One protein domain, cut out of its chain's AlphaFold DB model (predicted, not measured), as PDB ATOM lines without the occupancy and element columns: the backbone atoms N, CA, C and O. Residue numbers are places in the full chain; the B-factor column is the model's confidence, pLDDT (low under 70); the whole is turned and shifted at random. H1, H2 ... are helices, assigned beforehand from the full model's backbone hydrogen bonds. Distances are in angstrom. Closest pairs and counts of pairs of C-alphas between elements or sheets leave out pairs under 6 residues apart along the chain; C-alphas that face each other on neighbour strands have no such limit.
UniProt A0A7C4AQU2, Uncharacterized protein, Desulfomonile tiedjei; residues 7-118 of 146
ATOM      1  N   ILE A   7       3.200 -24.784  22.080       87.50
ATOM      2  CA  ILE A   7       2.613 -26.132  22.189       87.50
ATOM      3  C   ILE A   7       2.491 -26.795  20.810       87.50
ATOM      4  O   ILE A   7       2.745 -27.990  20.667       87.50
ATOM      5  N   LYS A   8       2.093 -26.043  19.775       87.62
ATOM      6  CA  LYS A   8       1.997 -26.584  18.409       87.62
ATOM      7  C   LYS A   8       3.361 -26.998  17.866       87.62
ATOM      8  O   LYS A   8       3.450 -28.055  17.249       87.62
ATOM      9  N   GLU A   9       4.393 -26.194  18.097       88.06
ATOM     10  CA  GLU A   9       5.767 -26.476  17.681       88.06
ATOM     11  C   GLU A   9       6.316 -27.712  18.395       88.06
ATOM     12  O   GLU A   9       6.859 -28.599  17.737       88.06
ATOM     13  N   GLU A  10       6.095 -27.835  19.706       86.50
ATOM     14  CA  GLU A  10       6.516 -28.996  20.496       86.50
ATOM     15  C   GLU A  10       5.811 -30.283  20.043       86.50
ATOM     16  O   GLU A  10       6.459 -31.306  19.807       86.50
ATOM     17  N   ILE A  11       4.492 -30.227  19.818       86.44
ATOM     18  CA  ILE A  11       3.718 -31.354  19.278       86.44
ATOM     19  C   ILE A  11       4.223 -31.739  17.881       86.44
ATOM     20  O   ILE A  11       4.402 -32.921  17.587       86.44
ATOM     21  N   GLN A  12       4.465 -30.759  17.009       86.75
ATOM     22  CA  GLN A  12       4.928 -31.012  15.647       86.75
ATOM     23  C   GLN A  12       6.348 -31.595  15.624       86.75
ATOM     24  O   GLN A  12       6.615 -32.507  14.838       86.75
ATOM     25  N   ALA A  13       7.232 -31.127  16.508       86.44
ATOM     26  CA  ALA A  13       8.561 -31.694  16.701       86.44
ATOM     27  C   ALA A  13       8.487 -33.144  17.208       86.44
ATOM     28  O   ALA A  13       9.187 -34.014  16.688       86.44
ATOM     29  N   ALA A  14       7.589 -33.424  18.158       82.94
ATOM     30  CA  ALA A  14       7.392 -34.757  18.721       82.94
ATOM     31  C   ALA A  14       6.719 -35.751  17.751       82.94
ATOM     32  O   ALA A  14       6.849 -36.964  17.915       82.94
ATOM     33  N   TYR A  15       6.003 -35.268  16.728       82.50
ATOM     34  CA  TYR A  15       5.352 -36.105  15.706       82.50
ATOM     35  C   TYR A  15       6.269 -36.528  14.555       82.50
ATOM     36  O   TYR A  15       5.822 -37.285  13.681       82.50
ATOM     37  N   ARG A  16       7.526 -36.065  14.529       78.69
ATOM     38  CA  ARG A  16       8.520 -36.515  13.548       78.69
ATOM     39  C   ARG A  16       8.638 -38.043  13.631       78.69
ATOM     40  O   ARG A  16       8.742 -38.568  14.731       78.69
ATOM     41  N   GLU A  17       8.527 -38.715  12.479       74.31
ATOM     42  CA  GLU A  17       8.334 -40.172  12.311       74.31
ATOM     43  C   GLU A  17       8.798 -41.024  13.515       74.31
ATOM     44  O   GLU A  17       9.999 -41.070  13.794       74.31
ATOM     45  N   PRO A  18       7.872 -41.692  14.233       77.69
ATOM     46  CA  PRO A  18       8.199 -42.380  15.477       77.69
ATOM     47  C   PRO A  18       9.132 -43.564  15.223       77.69
ATOM     48  O   PRO A  18       8.897 -44.376  14.320       77.69
ATOM     49  N   SER A  19      10.163 -43.704  16.059       84.44
ATOM     50  CA  SER A  19      11.053 -44.859  16.000       84.44
ATOM     51  C   SER A  19      10.285 -46.131  16.362       84.44
ATOM     52  O   SER A  19       9.369 -46.131  17.190       84.44
ATOM     53  N   SER A  20      10.684 -47.272  15.795       84.19
ATOM     54  CA  SER A  20      10.111 -48.577  16.156       84.19
ATOM     55  C   SER A  20      10.266 -48.888  17.653       84.19
ATOM     56  O   SER A  20       9.440 -49.600  18.237       84.19
ATOM     57  N   ARG A  21      11.293 -48.316  18.297       86.38
ATOM     58  CA  ARG A  21      11.511 -48.388  19.747       86.38
ATOM     59  C   ARG A  21      10.461 -47.603  20.528       86.38
ATOM     60  O   ARG A  21       9.926 -48.148  21.485       86.38
ATOM     61  N   ASP A  22      10.089 -46.407  20.091       88.25
ATOM     62  CA  ASP A  22       9.124 -45.553  20.803       88.25
ATOM     63  C   ASP A  22       7.736 -46.196  20.826       88.25
ATOM     64  O   ASP A  22       7.076 -46.267  21.864       88.25
ATOM     65  N   LEU A  23       7.336 -46.791  19.697       88.88
ATOM     66  CA  LEU A  23       6.113 -47.592  19.616       88.88
ATOM     67  C   LEU A  23       6.189 -48.841  20.512       88.88
ATOM     68  O   LEU A  23       5.179 -49.274  21.066       88.88
ATOM     69  N   THR A  24       7.384 -49.419  20.680       89.88
ATOM     70  CA  THR A  24       7.594 -50.552  21.593       89.88
ATOM     71  C   THR A  24       7.431 -50.158  23.043       89.88
ATOM     72  O   THR A  24       6.757 -50.866  23.789       89.88
ATOM     73  N   ILE A  25       8.024 -49.034  23.423       91.06
ATOM     74  CA  ILE A  25       7.959 -48.504  24.778       91.06
ATOM     75  C   ILE A  25       6.510 -48.183  25.129       91.06
ATOM     76  O   ILE A  25       6.042 -48.618  26.178       91.06
ATOM     77  N   LEU A  26       5.766 -47.520  24.236       92.56
ATOM     78  CA  LEU A  26       4.356 -47.221  24.484       92.56
ATOM     79  C   LEU A  26       3.512 -48.498  24.630       92.56
ATOM     80  O   LEU A  26       2.697 -48.599  25.543       92.56
ATOM     81  N   ALA A  27       3.730 -49.496  23.769       91.81
ATOM     82  CA  ALA A  27       3.007 -50.765  23.853       91.81
ATOM     83  C   ALA A  27       3.332 -51.544  25.138       91.81
ATOM     84  O   ALA A  27       2.432 -52.148  25.722       91.81
ATOM     85  N   LEU A  28       4.590 -51.522  25.592       93.31
ATOM     86  CA  LEU A  28       4.994 -52.108  26.873       93.31
ATOM     87  C   LEU A  28       4.398 -51.344  28.052       93.31
ATOM     88  O   LEU A  28       3.934 -51.966  29.001       93.31
ATOM     89  N   LEU A  29       4.359 -50.015  27.987       93.25
ATOM     90  CA  LEU A  29       3.760 -49.182  29.024       93.25
ATOM     91  C   LEU A  29       2.265 -49.490  29.180       93.25
ATOM     92  O   LEU A  29       1.802 -49.704  30.299       93.25
ATOM     93  N   PHE A  30       1.533 -49.608  28.068       91.81
ATOM     94  CA  PHE A  30       0.127 -50.024  28.079       91.81
ATOM     95  C   PHE A  30      -0.094 -51.481  28.488       91.81
ATOM     96  O   PHE A  30      -1.193 -51.810  28.922       91.81
ATOM     97  N   LEU A  31       0.925 -52.340  28.425       92.38
ATOM     98  CA  LEU A  31       0.829 -53.702  28.945       92.38
ATOM     99  C   LEU A  31       1.055 -53.730  30.460       92.38
ATOM    100  O   LEU A  31       0.256 -54.274  31.221       92.38
ATOM    101  N   VAL A  32       2.172 -53.146  30.894       93.50
ATOM    102  CA  VAL A  32       2.694 -53.287  32.254       93.50
ATOM    103  C   VAL A  32       1.871 -52.470  33.240       93.50
ATOM    104  O   VAL A  32       1.489 -52.995  34.281       93.50
ATOM    105  N   PHE A  33       1.556 -51.210  32.925       93.62
ATOM    106  CA  PHE A  33       0.870 -50.338  33.880       93.62
ATOM    107  C   PHE A  33      -0.561 -50.822  34.199       93.62
ATOM    108  O   PHE A  33      -0.841 -51.084  35.372       93.62
ATOM    109  N   PRO A  34      -1.453 -51.053  33.214       91.81
ATOM    110  CA  PRO A  34      -2.769 -51.638  33.476       91.81
ATOM    111  C   PRO A  34      -2.690 -53.066  34.021       91.81
ATOM    112  O   PRO A  34      -3.533 -53.449  34.828       91.81
ATOM    113  N   GLY A  35      -1.674 -53.842  33.625       90.88
ATOM    114  CA  GLY A  35      -1.440 -55.189  34.142       90.88
ATOM    115  C   GLY A  35      -1.165 -55.198  35.647       90.88
ATOM    116  O   GLY A  35      -1.808 -55.948  36.377       90.88
ATOM    117  N   ILE A  36      -0.274 -54.325  36.127       92.25
ATOM    118  CA  ILE A  36       0.036 -54.182  37.559       92.25
ATOM    119  C   ILE A  36      -1.191 -53.682  38.326       92.25
ATOM    120  O   ILE A  36      -1.541 -54.258  39.357       92.25
ATOM    121  N   VAL A  37      -1.869 -52.647  37.820       90.62
ATOM    122  CA  VAL A  37      -3.077 -52.094  38.458       90.62
ATOM    123  C   VAL A  37      -4.183 -53.144  38.531       90.62
ATOM    124  O   VAL A  37      -4.797 -53.328  39.581       90.62
ATOM    125  N   GLY A  38      -4.421 -53.869  37.441       89.81
ATOM    126  CA  GLY A  38      -5.424 -54.920  37.387       89.81
ATOM    127  C   GLY A  38      -5.099 -56.077  38.327       89.81
ATOM    128  O   GLY A  38      -5.965 -56.483  39.097       89.81
ATOM    129  N   LEU A  39      -3.846 -56.543  38.346       89.12
ATOM    130  CA  LEU A  39      -3.390 -57.601  39.250       89.12
ATOM    131  C   LEU A  39      -3.563 -57.194  40.720       89.12
ATOM    132  O   LEU A  39      -4.114 -57.953  41.515       89.12
ATOM    133  N   TYR A  40      -3.168 -55.968  41.062       90.00
ATOM    134  CA  TYR A  40      -3.364 -55.401  42.393       90.00
ATOM    135  C   TYR A  40      -4.847 -55.354  42.786       90.00
ATOM    136  O   TYR A  40      -5.216 -55.789  43.876       90.00
ATOM    137  N   LEU A  41      -5.725 -54.898  41.887       88.88
ATOM    138  CA  LEU A  41      -7.167 -54.839  42.141       88.88
ATOM    139  C   LEU A  41      -7.807 -56.226  42.307       88.88
ATOM    140  O   LEU A  41      -8.707 -56.370  43.139       88.88
ATOM    141  N   VAL A  42      -7.350 -57.234  41.556       88.19
ATOM    142  CA  VAL A  42      -7.807 -58.624  41.726       88.19
ATOM    143  C   VAL A  42      -7.381 -59.156  43.095       88.19
ATOM    144  O   VAL A  42      -8.234 -59.650  43.830       88.19
ATOM    145  N   TYR A  43      -6.105 -59.007  43.467       85.88
ATOM    146  CA  TYR A  43      -5.583 -59.552  44.728       85.88
ATOM    147  C   TYR A  43      -6.146 -58.871  45.977       85.88
ATOM    148  O   TYR A  43      -6.362 -59.545  46.980       85.88
ATOM    149  N   TRP A  44      -6.376 -57.557  45.946       80.12
ATOM    150  CA  TRP A  44      -6.814 -56.825  47.139       80.12
ATOM    151  C   TRP A  44      -8.325 -56.691  47.267       80.12
ATOM    152  O   TRP A  44      -8.847 -56.657  48.378       80.12
ATOM    153  N   LYS A  45      -9.038 -56.577  46.146       76.50
ATOM    154  CA  LYS A  45     -10.457 -56.207  46.157       76.50
ATOM    155  C   LYS A  45     -11.378 -57.321  45.670       76.50
ATOM    156  O   LYS A  45     -12.590 -57.164  45.787       76.50
ATOM    157  N   GLY A  46     -10.836 -58.394  45.077       70.94
ATOM    158  CA  GLY A  46     -11.626 -59.471  44.462       70.94
ATOM    159  C   GLY A  46     -12.612 -58.968  43.400       70.94
ATOM    160  O   GLY A  46     -13.599 -59.629  43.092       70.94
ATOM    161  N   SER A  47     -12.396 -57.757  42.880       72.38
ATOM    162  CA  SER A  47     -13.354 -57.065  42.027       72.38
ATOM    163  C   SER A  47     -13.130 -57.447  40.571       72.38
ATOM    164  O   SER A  47     -12.001 -57.389  40.077       72.38
ATOM    165  N   GLY A  48     -14.219 -57.734  39.848       77.88
ATOM    166  CA  GLY A  48     -14.201 -57.973  38.399       77.88
ATOM    167  C   GLY A  48     -13.560 -56.837  37.587       77.88
ATOM    168  O   GLY A  48     -13.087 -57.060  36.474       77.88
ATOM    169  N   ALA A  49     -13.455 -55.637  38.171       81.75
ATOM    170  CA  ALA A  49     -12.741 -54.506  37.592       81.75
ATOM    171  C   ALA A  49     -11.254 -54.813  37.319       81.75
ATOM    172  O   ALA A  49     -10.698 -54.310  36.345       81.75
ATOM    173  N   GLY A  50     -10.605 -55.670  38.112       83.81
ATOM    174  CA  GLY A  50      -9.202 -56.027  37.885       83.81
ATOM    175  C   GLY A  50      -8.977 -56.730  36.541       83.81
ATOM    176  O   GLY A  50      -8.055 -56.371  35.807       83.81
ATOM    177  N   TYR A  51      -9.883 -57.633  36.147       87.38
ATOM    178  CA  TYR A  51      -9.838 -58.275  34.829       87.38
ATOM    179  C   TYR A  51     -10.053 -57.272  33.695       87.38
ATOM    180  O   TYR A  51      -9.377 -57.374  32.676       87.38
ATOM    181  N   THR A  52     -10.924 -56.269  33.877       89.06
ATOM    182  CA  THR A  52     -11.144 -55.233  32.851       89.06
ATOM    183  C   THR A  52      -9.901 -54.382  32.584       89.06
ATOM    184  O   THR A  52      -9.620 -54.049  31.439       89.06
ATOM    185  N   TRP A  53      -9.102 -54.078  33.612       88.25
ATOM    186  CA  TRP A  53      -7.849 -53.336  33.431       88.25
ATOM    187  C   TRP A  53      -6.797 -54.157  32.685       88.25
ATOM    188  O   TRP A  53      -6.123 -53.636  31.794       88.25
ATOM    189  N   ILE A  54      -6.699 -55.452  32.998       88.69
ATOM    190  CA  ILE A  54      -5.787 -56.372  32.311       88.69
ATOM    191  C   ILE A  54      -6.193 -56.523  30.841       88.69
ATOM    192  O   ILE A  54      -5.339 -56.407  29.962       88.69
ATOM    193  N   THR A  55      -7.480 -56.740  30.551       89.81
ATOM    194  CA  THR A  55      -7.947 -56.911  29.166       89.81
ATOM    195  C   THR A  55      -7.731 -55.652  28.337       89.81
ATOM    196  O   THR A  55      -7.241 -55.757  27.215       89.81
ATOM    197  N   VAL A  56      -8.006 -54.465  28.887       91.31
ATOM    198  CA  VAL A  56      -7.734 -53.191  28.204       91.31
ATOM    199  C   VAL A  56      -6.246 -53.037  27.890       91.31
ATOM    200  O   VAL A  56      -5.905 -52.715  26.752       91.31
ATOM    201  N   GLY A  57      -5.358 -53.315  28.850       89.62
ATOM    202  CA  GLY A  57      -3.911 -53.237  28.624       89.62
ATOM    203  C   GLY A  57      -3.437 -54.180  27.518       89.62
ATOM    204  O   GLY A  57      -2.751 -53.762  26.587       89.62
ATOM    205  N   VAL A  58      -3.891 -55.435  27.552       90.62
ATOM    206  CA  VAL A  58      -3.562 -56.437  26.527       90.62
ATOM    207  C   VAL A  58      -4.077 -56.020  25.146       90.62
ATOM    208  O   VAL A  58      -3.326 -56.086  24.173       90.62
ATOM    209  N   ILE A  59      -5.323 -55.547  25.043       91.38
ATOM    210  CA  ILE A  59      -5.911 -55.092  23.773       91.38
ATOM    211  C   ILE A  59      -5.112 -53.918  23.192       91.38
ATOM    212  O   ILE A  59      -4.786 -53.926  22.001       91.38
ATOM    213  N   LEU A  60      -4.750 -52.933  24.018       88.56
ATOM    214  CA  LEU A  60      -3.961 -51.777  23.583       88.56
ATOM    215  C   LEU A  60      -2.559 -52.176  23.109       88.56
ATOM    216  O   LEU A  60      -2.068 -51.625  22.123       88.56
ATOM    217  N   SER A  61      -1.925 -53.156  23.752       87.56
ATOM    218  CA  SER A  61      -0.626 -53.676  23.313       87.56
ATOM    219  C   SER A  61      -0.725 -54.500  22.029       87.56
ATOM    220  O   SER A  61       0.156 -54.391  21.177       87.56
ATOM    221  N   ILE A  62      -1.798 -55.278  21.840       90.06
ATOM    222  CA  ILE A  62      -2.056 -56.028  20.595       90.06
ATOM    223  C   ILE A  62      -2.294 -55.077  19.420       90.06
ATOM    224  O   ILE A  62      -1.868 -55.369  18.302       90.06
ATOM    225  N   LEU A  63      -2.897 -53.908  19.663       89.12
ATOM    226  CA  LEU A  63      -3.146 -52.894  18.635       89.12
ATOM    227  C   LEU A  63      -1.863 -52.438  17.920       89.12
ATOM    228  O   LEU A  63      -1.917 -51.979  16.778       89.12
ATOM    229  N   ARG A  64      -0.695 -52.643  18.541       88.44
ATOM    230  CA  ARG A  64       0.617 -52.464  17.913       88.44
ATOM    231  C   ARG A  64       0.791 -53.263  16.616       88.44
ATOM    232  O   ARG A  64       1.488 -52.791  15.718       88.44
ATOM    233  N   LEU A  65       0.172 -54.440  16.497       87.56
ATOM    234  CA  LEU A  65       0.222 -55.276  15.287       87.56
ATOM    235  C   LEU A  65      -0.421 -54.598  14.068       87.56
ATOM    236  O   LEU A  65      -0.249 -55.073  12.949       87.56
ATOM    237  N   ILE A  66      -1.120 -53.478  14.274       90.19
ATOM    238  CA  ILE A  66      -1.699 -52.632  13.234       90.19
ATOM    239  C   ILE A  66      -0.949 -51.280  13.235       90.19
ATOM    240  O   ILE A  66      -1.417 -50.300  13.827       90.19
ATOM    241  N   PRO A  67       0.209 -51.174  12.541       83.06
ATOM    242  CA  PRO A  67       1.053 -49.978  12.543       83.06
ATOM    243  C   PRO A  67       0.362 -48.647  12.200       83.06
ATOM    244  O   PRO A  67       0.726 -47.635  12.804       83.06
ATOM    245  N   PRO A  68      -0.588 -48.549  11.243       85.62
ATOM    246  CA  PRO A  68      -1.221 -47.262  10.947       85.62
ATOM    247  C   PRO A  68      -2.088 -46.759  12.107       85.62
ATOM    248  O   PRO A  68      -2.050 -45.572  12.423       85.62
ATOM    249  N   VAL A  69      -2.809 -47.657  12.784       87.44
ATOM    250  CA  VAL A  69      -3.695 -47.298  13.901       87.44
ATOM    251  C   VAL A  69      -2.876 -46.959  15.142       87.44
ATOM    252  O   VAL A  69      -3.099 -45.926  15.769       87.44
ATOM    253  N   PHE A  70      -1.867 -47.772  15.462       89.31
ATOM    254  CA  PHE A  70      -1.041 -47.539  16.645       89.31
ATOM    255  C   PHE A  70      -0.230 -46.238  16.559       89.31
ATOM    256  O   PHE A  70      -0.042 -45.558  17.565       89.31
ATOM    257  N   ARG A  71       0.184 -45.823  15.352       88.56
ATOM    258  CA  ARG A  71       0.819 -44.511  15.138       88.56
ATOM    259  C   ARG A  71      -0.116 -43.341  15.453       88.56
ATOM    260  O   ARG A  71       0.347 -42.334  15.983       88.56
ATOM    261  N   LEU A  72      -1.414 -43.464  15.167       89.19
ATOM    262  CA  LEU A  72      -2.394 -42.438  15.533       89.19
ATOM    263  C   LEU A  72      -2.579 -42.366  17.054       89.19
ATOM    264  O   LEU A  72      -2.574 -41.274  17.616       89.19
ATOM    265  N   VAL A  73      -2.668 -43.527  17.712       91.00
ATOM    266  CA  VAL A  73      -2.742 -43.622  19.179       91.00
ATOM    267  C   VAL A  73      -1.503 -43.008  19.827       91.00
ATOM    268  O   VAL A  73      -1.637 -42.209  20.749       91.00
ATOM    269  N   TYR A  74      -0.308 -43.309  19.310       90.94
ATOM    270  CA  TYR A  74       0.946 -42.719  19.782       90.94
ATOM    271  C   TYR A  74       0.927 -41.191  19.683       90.94
ATOM    272  O   TYR A  74       1.212 -40.508  20.663       90.94
ATOM    273  N   ARG A  75       0.533 -40.643  18.526       90.25
ATOM    274  CA  ARG A  75       0.435 -39.187  18.333       90.25
ATOM    275  C   ARG A  75      -0.539 -38.558  19.329       90.25
ATOM    276  O   ARG A  75      -0.172 -37.610  20.013       90.25
ATOM    277  N   ALA A  76      -1.738 -39.122  19.471       91.44
ATOM    278  CA  ALA A  76      -2.724 -38.632  20.432       91.44
ATOM    279  C   ALA A  76      -2.193 -38.672  21.877       91.44
ATOM    280  O   ALA A  76      -2.323 -37.690  22.606       91.44
ATOM    281  N   TRP A  77      -1.547 -39.774  22.269       92.75
ATOM    282  CA  TRP A  77      -0.962 -39.943  23.599       92.75
ATOM    283  C   TRP A  77       0.121 -38.901  23.897       92.75
ATOM    284  O   TRP A  77       0.084 -38.247  24.939       92.75
ATOM    285  N   ILE A  78       1.054 -38.698  22.965       91.56
ATOM    286  CA  ILE A  78       2.125 -37.707  23.106       91.56
ATOM    287  C   ILE A  78       1.563 -36.285  23.151       91.56
ATOM    288  O   ILE A  78       1.962 -35.506  24.014       91.56
ATOM    289  N   GLY A  79       0.596 -35.956  22.289       91.62
ATOM    290  CA  GLY A  79      -0.057 -34.647  22.305       91.62
ATOM    291  C   GLY A  79      -0.707 -34.338  23.657       91.62
ATOM    292  O   GLY A  79      -0.523 -33.249  24.199       91.62
ATOM    293  N   ILE A  80      -1.404 -35.316  24.248       93.69
ATOM    294  CA  ILE A  80      -1.976 -35.192  25.597       93.69
ATOM    295  C   ILE A  80      -0.868 -35.003  26.641       93.69
ATOM    296  O   ILE A  80      -0.969 -34.114  27.487       93.69
ATOM    297  N   SER A  81       0.203 -35.798  26.570       92.88
ATOM    298  CA  SER A  81       1.326 -35.716  27.508       92.88
ATOM    299  C   SER A  81       1.998 -34.341  27.503       92.88
ATOM    300  O   SER A  81       2.333 -33.838  28.573       92.88
ATOM    301  N   ILE A  82       2.176 -33.721  26.333       92.25
ATOM    302  CA  ILE A  82       2.778 -32.384  26.200       92.25
ATOM    303  C   ILE A  82       1.903 -31.331  26.883       92.25
ATOM    304  O   ILE A  82       2.383 -30.558  27.711       92.25
ATOM    305  N   ILE A  83       0.595 -31.349  26.607       92.12
ATOM    306  CA  ILE A  83      -0.356 -30.415  27.224       92.12
ATOM    307  C   ILE A  83      -0.334 -30.571  28.746       92.12
ATOM    308  O   ILE A  83      -0.250 -29.583  29.473       92.12
ATOM    309  N   ILE A  84      -0.370 -31.805  29.245       93.81
ATOM    310  CA  ILE A  84      -0.310 -32.077  30.683       93.81
ATOM    311  C   ILE A  84       1.022 -31.593  31.275       93.81
ATOM    312  O   ILE A  84       1.016 -30.903  32.297       93.81
ATOM    313  N   GLY A  85       2.154 -31.899  30.637       92.12
ATOM    314  CA  GLY A  85       3.487 -31.486  31.091       92.12
ATOM    315  C   GLY A  85       3.636 -29.968  31.191       92.12
ATOM    316  O   GLY A  85       4.187 -29.450  32.169       92.12
ATOM    317  N   TYR A  86       3.047 -29.242  30.244       91.94
ATOM    318  CA  TYR A  86       2.983 -27.786  30.259       91.94
ATOM    319  C   TYR A  86       2.287 -27.243  31.515       91.94
ATOM    320  O   TYR A  86       2.813 -26.343  32.170       91.94
ATOM    321  N   PHE A  87       1.138 -27.802  31.904       94.44
ATOM    322  CA  PHE A  87       0.438 -27.376  33.123       94.44
ATOM    323  C   PHE A  87       1.161 -27.821  34.396       94.44
ATOM    324  O   PHE A  87       1.306 -27.028  35.330       94.44
ATOM    325  N   ILE A  88       1.637 -29.068  34.434       95.50
ATOM    326  CA  ILE A  88       2.294 -29.646  35.612       95.50
ATOM    327  C   ILE A  88       3.574 -28.887  35.957       95.50
ATOM    328  O   ILE A  88       3.774 -28.555  37.122       95.50
ATOM    329  N   SER A  89       4.420 -28.565  34.976       94.25
ATOM    330  CA  SER A  89       5.678 -27.843  35.225       94.25
ATOM    331  C   SER A  89       5.452 -26.514  35.959       94.25
ATOM    332  O   SER A  89       6.153 -26.191  36.919       94.25
ATOM    333  N   ARG A  90       4.403 -25.779  35.581       94.06
ATOM    334  CA  ARG A  90       4.014 -24.499  36.196       94.06
ATOM    335  C   ARG A  90       3.364 -24.679  37.549       94.06
ATOM    336  O   ARG A  90       3.635 -23.899  38.459       94.06
ATOM    337  N   ALA A  91       2.515 -25.694  37.679       96.81
ATOM    338  CA  ALA A  91       1.887 -26.026  38.944       96.81
ATOM    339  C   ALA A  91       2.954 -26.390  39.985       96.81
ATOM    340  O   ALA A  91       2.959 -25.814  41.068       96.81
ATOM    341  N   ILE A  92       3.911 -27.254  39.631       97.00
ATOM    342  CA  ILE A  92       5.028 -27.634  40.505       97.00
ATOM    343  C   ILE A  92       5.860 -26.407  40.881       97.00
ATOM    344  O   ILE A  92       6.114 -26.199  42.065       97.00
ATOM    345  N   LEU A  93       6.241 -25.567  39.912       96.94
ATOM    346  CA  LEU A  93       7.018 -24.358  40.199       96.94
ATOM    347  C   LEU A  93       6.268 -23.409  41.147       96.94
ATOM    348  O   LEU A  93       6.851 -22.888  42.095       96.94
ATOM    349  N   THR A  94       4.964 -23.232  40.923       97.31
ATOM    350  CA  THR A  94       4.089 -22.420  41.779       97.31
ATOM    351  C   THR A  94       4.039 -22.988  43.195       97.31
ATOM    352  O   THR A  94       4.253 -22.260  44.164       97.31
ATOM    353  N   VAL A  95       3.820 -24.297  43.333       97.75
ATOM    354  CA  VAL A  95       3.789 -24.978  44.632       97.75
ATOM    355  C   VAL A  95       5.127 -24.828  45.352       97.75
ATOM    356  O   VAL A  95       5.139 -24.412  46.505       97.75
ATOM    357  N   ILE A  96       6.256 -25.080  44.687       97.81
ATOM    358  CA  ILE A  96       7.593 -24.908  45.281       97.81
ATOM    359  C   ILE A  96       7.798 -23.463  45.747       97.81
ATOM    360  O   ILE A  96       8.276 -23.228  46.861       97.81
ATOM    361  N   PHE A  97       7.404 -22.485  44.934       96.94
ATOM    362  CA  PHE A  97       7.552 -21.078  45.287       96.94
ATOM    363  C   PHE A  97       6.769 -20.714  46.554       96.94
ATOM    364  O   PHE A  97       7.304 -20.045  47.441       96.94
ATOM    365  N   PHE A  98       5.524 -21.172  46.685       96.94
ATOM    366  CA  PHE A  98       4.677 -20.823  47.829       96.94
ATOM    367  C   PHE A  98       4.881 -21.711  49.059       96.94
ATOM    368  O   PHE A  98       4.671 -21.238  50.170       96.94
ATOM    369  N   VAL A  99       5.304 -22.964  48.893       97.38
ATOM    370  CA  VAL A  99       5.460 -23.931  49.997       97.38
ATOM    371  C   VAL A  99       6.890 -23.988  50.524       97.38
ATOM    372  O   VAL A  99       7.091 -24.296  51.694       97.38
ATOM    373  N   VAL A 100       7.889 -23.675  49.698       96.31
ATOM    374  CA  VAL A 100       9.302 -23.739  50.100       96.31
ATOM    375  C   VAL A 100       9.910 -22.343  50.148       96.31
ATOM    376  O   VAL A 100      10.358 -21.900  51.204       96.31
ATOM    377  N   ILE A 101       9.901 -21.616  49.028       96.00
ATOM    378  CA  ILE A 101      10.664 -20.360  48.905       96.00
ATOM    379  C   ILE A 101      10.052 -19.252  49.773       96.00
ATOM    380  O   ILE A 101      10.738 -18.637  50.591       96.00
ATOM    381  N   THR A 102       8.748 -19.022  49.630       95.81
ATOM    382  CA  THR A 102       8.009 -17.975  50.346       95.81
ATOM    383  C   THR A 102       8.077 -18.138  51.870       95.81
ATOM    384  O   THR A 102       8.457 -17.172  52.539       95.81
ATOM    385  N   PRO A 103       7.782 -19.315  52.461       94.88
ATOM    386  CA  PRO A 103       7.878 -19.483  53.906       94.88
ATOM    387  C   PRO A 103       9.320 -19.399  54.395       94.88
ATOM    388  O   PRO A 103       9.542 -18.822  55.451       94.88
ATOM    389  N   THR A 104      10.312 -19.862  53.626       93.94
ATOM    390  CA  THR A 104      11.728 -19.675  53.996       93.94
ATOM    391  C   THR A 104      12.080 -18.188  54.109       93.94
ATOM    392  O   THR A 104      12.659 -17.754  55.106       93.94
ATOM    393  N   GLY A 105      11.663 -17.376  53.132       91.12
ATOM    394  CA  GLY A 105      11.841 -15.924  53.180       91.12
ATOM    395  C   GLY A 105      11.087 -15.263  54.340       91.12
ATOM    396  O   GLY A 105      11.619 -14.358  54.987       91.12
ATOM    397  N   LEU A 106       9.873 -15.734  54.641       92.00
ATOM    398  CA  LEU A 106       9.080 -15.247  55.770       92.00
ATOM    399  C   LEU A 106       9.731 -15.596  57.115       92.00
ATOM    400  O   LEU A 106       9.817 -14.734  57.986       92.00
ATOM    401  N   ILE A 107      10.252 -16.814  57.267       93.81
ATOM    402  CA  ILE A 107      10.989 -17.259  58.456       93.81
ATOM    403  C   ILE A 107      12.223 -16.378  58.670       93.81
ATOM    404  O   ILE A 107      12.419 -15.868  59.770       93.81
ATOM    405  N   PHE A 108      13.023 -16.120  57.629       91.75
ATOM    406  CA  PHE A 108      14.170 -15.209  57.741       91.75
ATOM    407  C   PHE A 108      13.753 -13.792  58.135       91.75
ATOM    408  O   PHE A 108      14.407 -13.176  58.978       91.75
ATOM    409  N   ARG A 109      12.620 -13.308  57.610       87.62
ATOM    410  CA  ARG A 109      12.057 -12.009  57.993       87.62
ATOM    411  C   ARG A 109      11.633 -11.964  59.464       87.62
ATOM    412  O   ARG A 109      11.905 -10.959  60.112       87.62
ATOM    413  N   ILE A 110      11.014 -13.025  59.990       91.94
ATOM    414  CA  ILE A 110      10.584 -13.114  61.399       91.94
ATOM    415  C   ILE A 110      11.789 -13.241  62.341       91.94
ATOM    416  O   ILE A 110      11.836 -12.564  63.363       91.94
ATOM    417  N   ILE A 111      12.789 -14.053  61.986       92.69
ATOM    418  CA  ILE A 111      14.026 -14.217  62.773       92.69
ATOM    419  C   ILE A 111      14.904 -12.947  62.703       92.69
ATOM    420  O   ILE A 111      15.847 -12.789  63.474       92.69
ATOM    421  N   GLY A 112      14.610 -12.019  61.787       82.88
ATOM    422  CA  GLY A 112      15.391 -10.798  61.591       82.88
ATOM    423  C   GLY A 112      16.737 -11.036  60.902       82.88
ATOM    424  O   GLY A 112      17.556 -10.119  60.837       82.88
ATOM    425  N   LYS A 113      16.964 -12.242  60.363       81.25
ATOM    426  CA  LYS A 113      18.148 -12.566  59.566       81.25
ATOM    427  C   LYS A 113      18.001 -11.950  58.183       81.25
ATOM    428  O   LYS A 113      17.073 -12.269  57.443       81.25
ATOM    429  N   ASP A 114      18.952 -11.097  57.826       81.50
ATOM    430  CA  ASP A 114      19.050 -10.516  56.492       81.50
ATOM    431  C   ASP A 114      20.370 -10.941  55.836       81.50
ATOM    432  O   ASP A 114      21.334 -10.182  55.851       81.50
ATOM    433  N   PRO A 115      20.446 -12.170  55.290       78.56
ATOM    434  CA  PRO A 115      21.687 -12.700  54.720       78.56
ATOM    435  C   PRO A 115      22.187 -11.905  53.508       78.56
ATOM    436  O   PRO A 115      23.345 -12.024  53.139       78.56
ATOM    437  N   MET A 116      21.316 -11.109  52.885       79.56
ATOM    438  CA  MET A 116      21.666 -10.257  51.752       79.56
ATOM    439  C   MET A 116      21.988  -8.811  52.168       79.56
ATOM    440  O   MET A 116      22.116  -7.974  51.283       79.56
ATOM    441  N   GLU A 117      22.065  -8.500  53.473       78.19
ATOM    442  CA  GLU A 117      22.337  -7.145  53.998       78.19
ATOM    443  C   GLU A 117      21.542  -6.036  53.275       78.19
ATOM    444  O   GLU A 117      22.061  -4.981  52.921       78.19
ATOM    445  N   ARG A 118      20.254  -6.275  53.015       77.69
ATOM    446  CA  ARG A 118      19.404  -5.400  52.191       77.69
ATOM    447  C   ARG A 118      18.989  -4.119  52.905       77.69
ATOM    448  O   ARG A 118      18.482  -3.201  52.262       77.69
TER     449      ARG A 118
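What this domain is: This is residues 7 to 118 of the 146 residues of an uncharacterized protein of Desulfomonile tiedjei (UniProt A0A7C4AQU2). A helical hairpin, H2 and H3, and the long helix H4 make an L, with short H1 packed on H4's residues 78 to 83. Residues 87 to 104 and 106 to 112 stick out. The printed part has 112 residues with four named helices, all helix, and is extended: radius of gyration of the C-alphas 22.2 A, spans 66 by 43 by 18 A.

How they stand to each other: H1, residues 7 to 14, touches H4, residues 67 to 111; the closest C-alphas, Ile 11 and Gly 79, are 5.9 A apart. H2, residues 20 to 45, and H3, residues 49 to 65, form a hairpin at a shallow tilt of 13 degrees; the closest C-alphas, Gly 38 and Gly 50, are 4.0 A apart. O i to N i+4 pairs are within hydrogen-bond range throughout H1, and in 21 of 22 in H2, 11 of 13 in H3 and 37 of 41 in H4.

Where its parts are: H1 begins at C-alpha 7 (2.613, -26.132, 22.189). H2 spans 37.2 A, H3 25.8 A and H4 63.0 A, ending at C-alpha 111 (14.026, -14.217, 62.773).

The domain as a whole: The printed part has no cut, and no printed residue is under pLDDT 70.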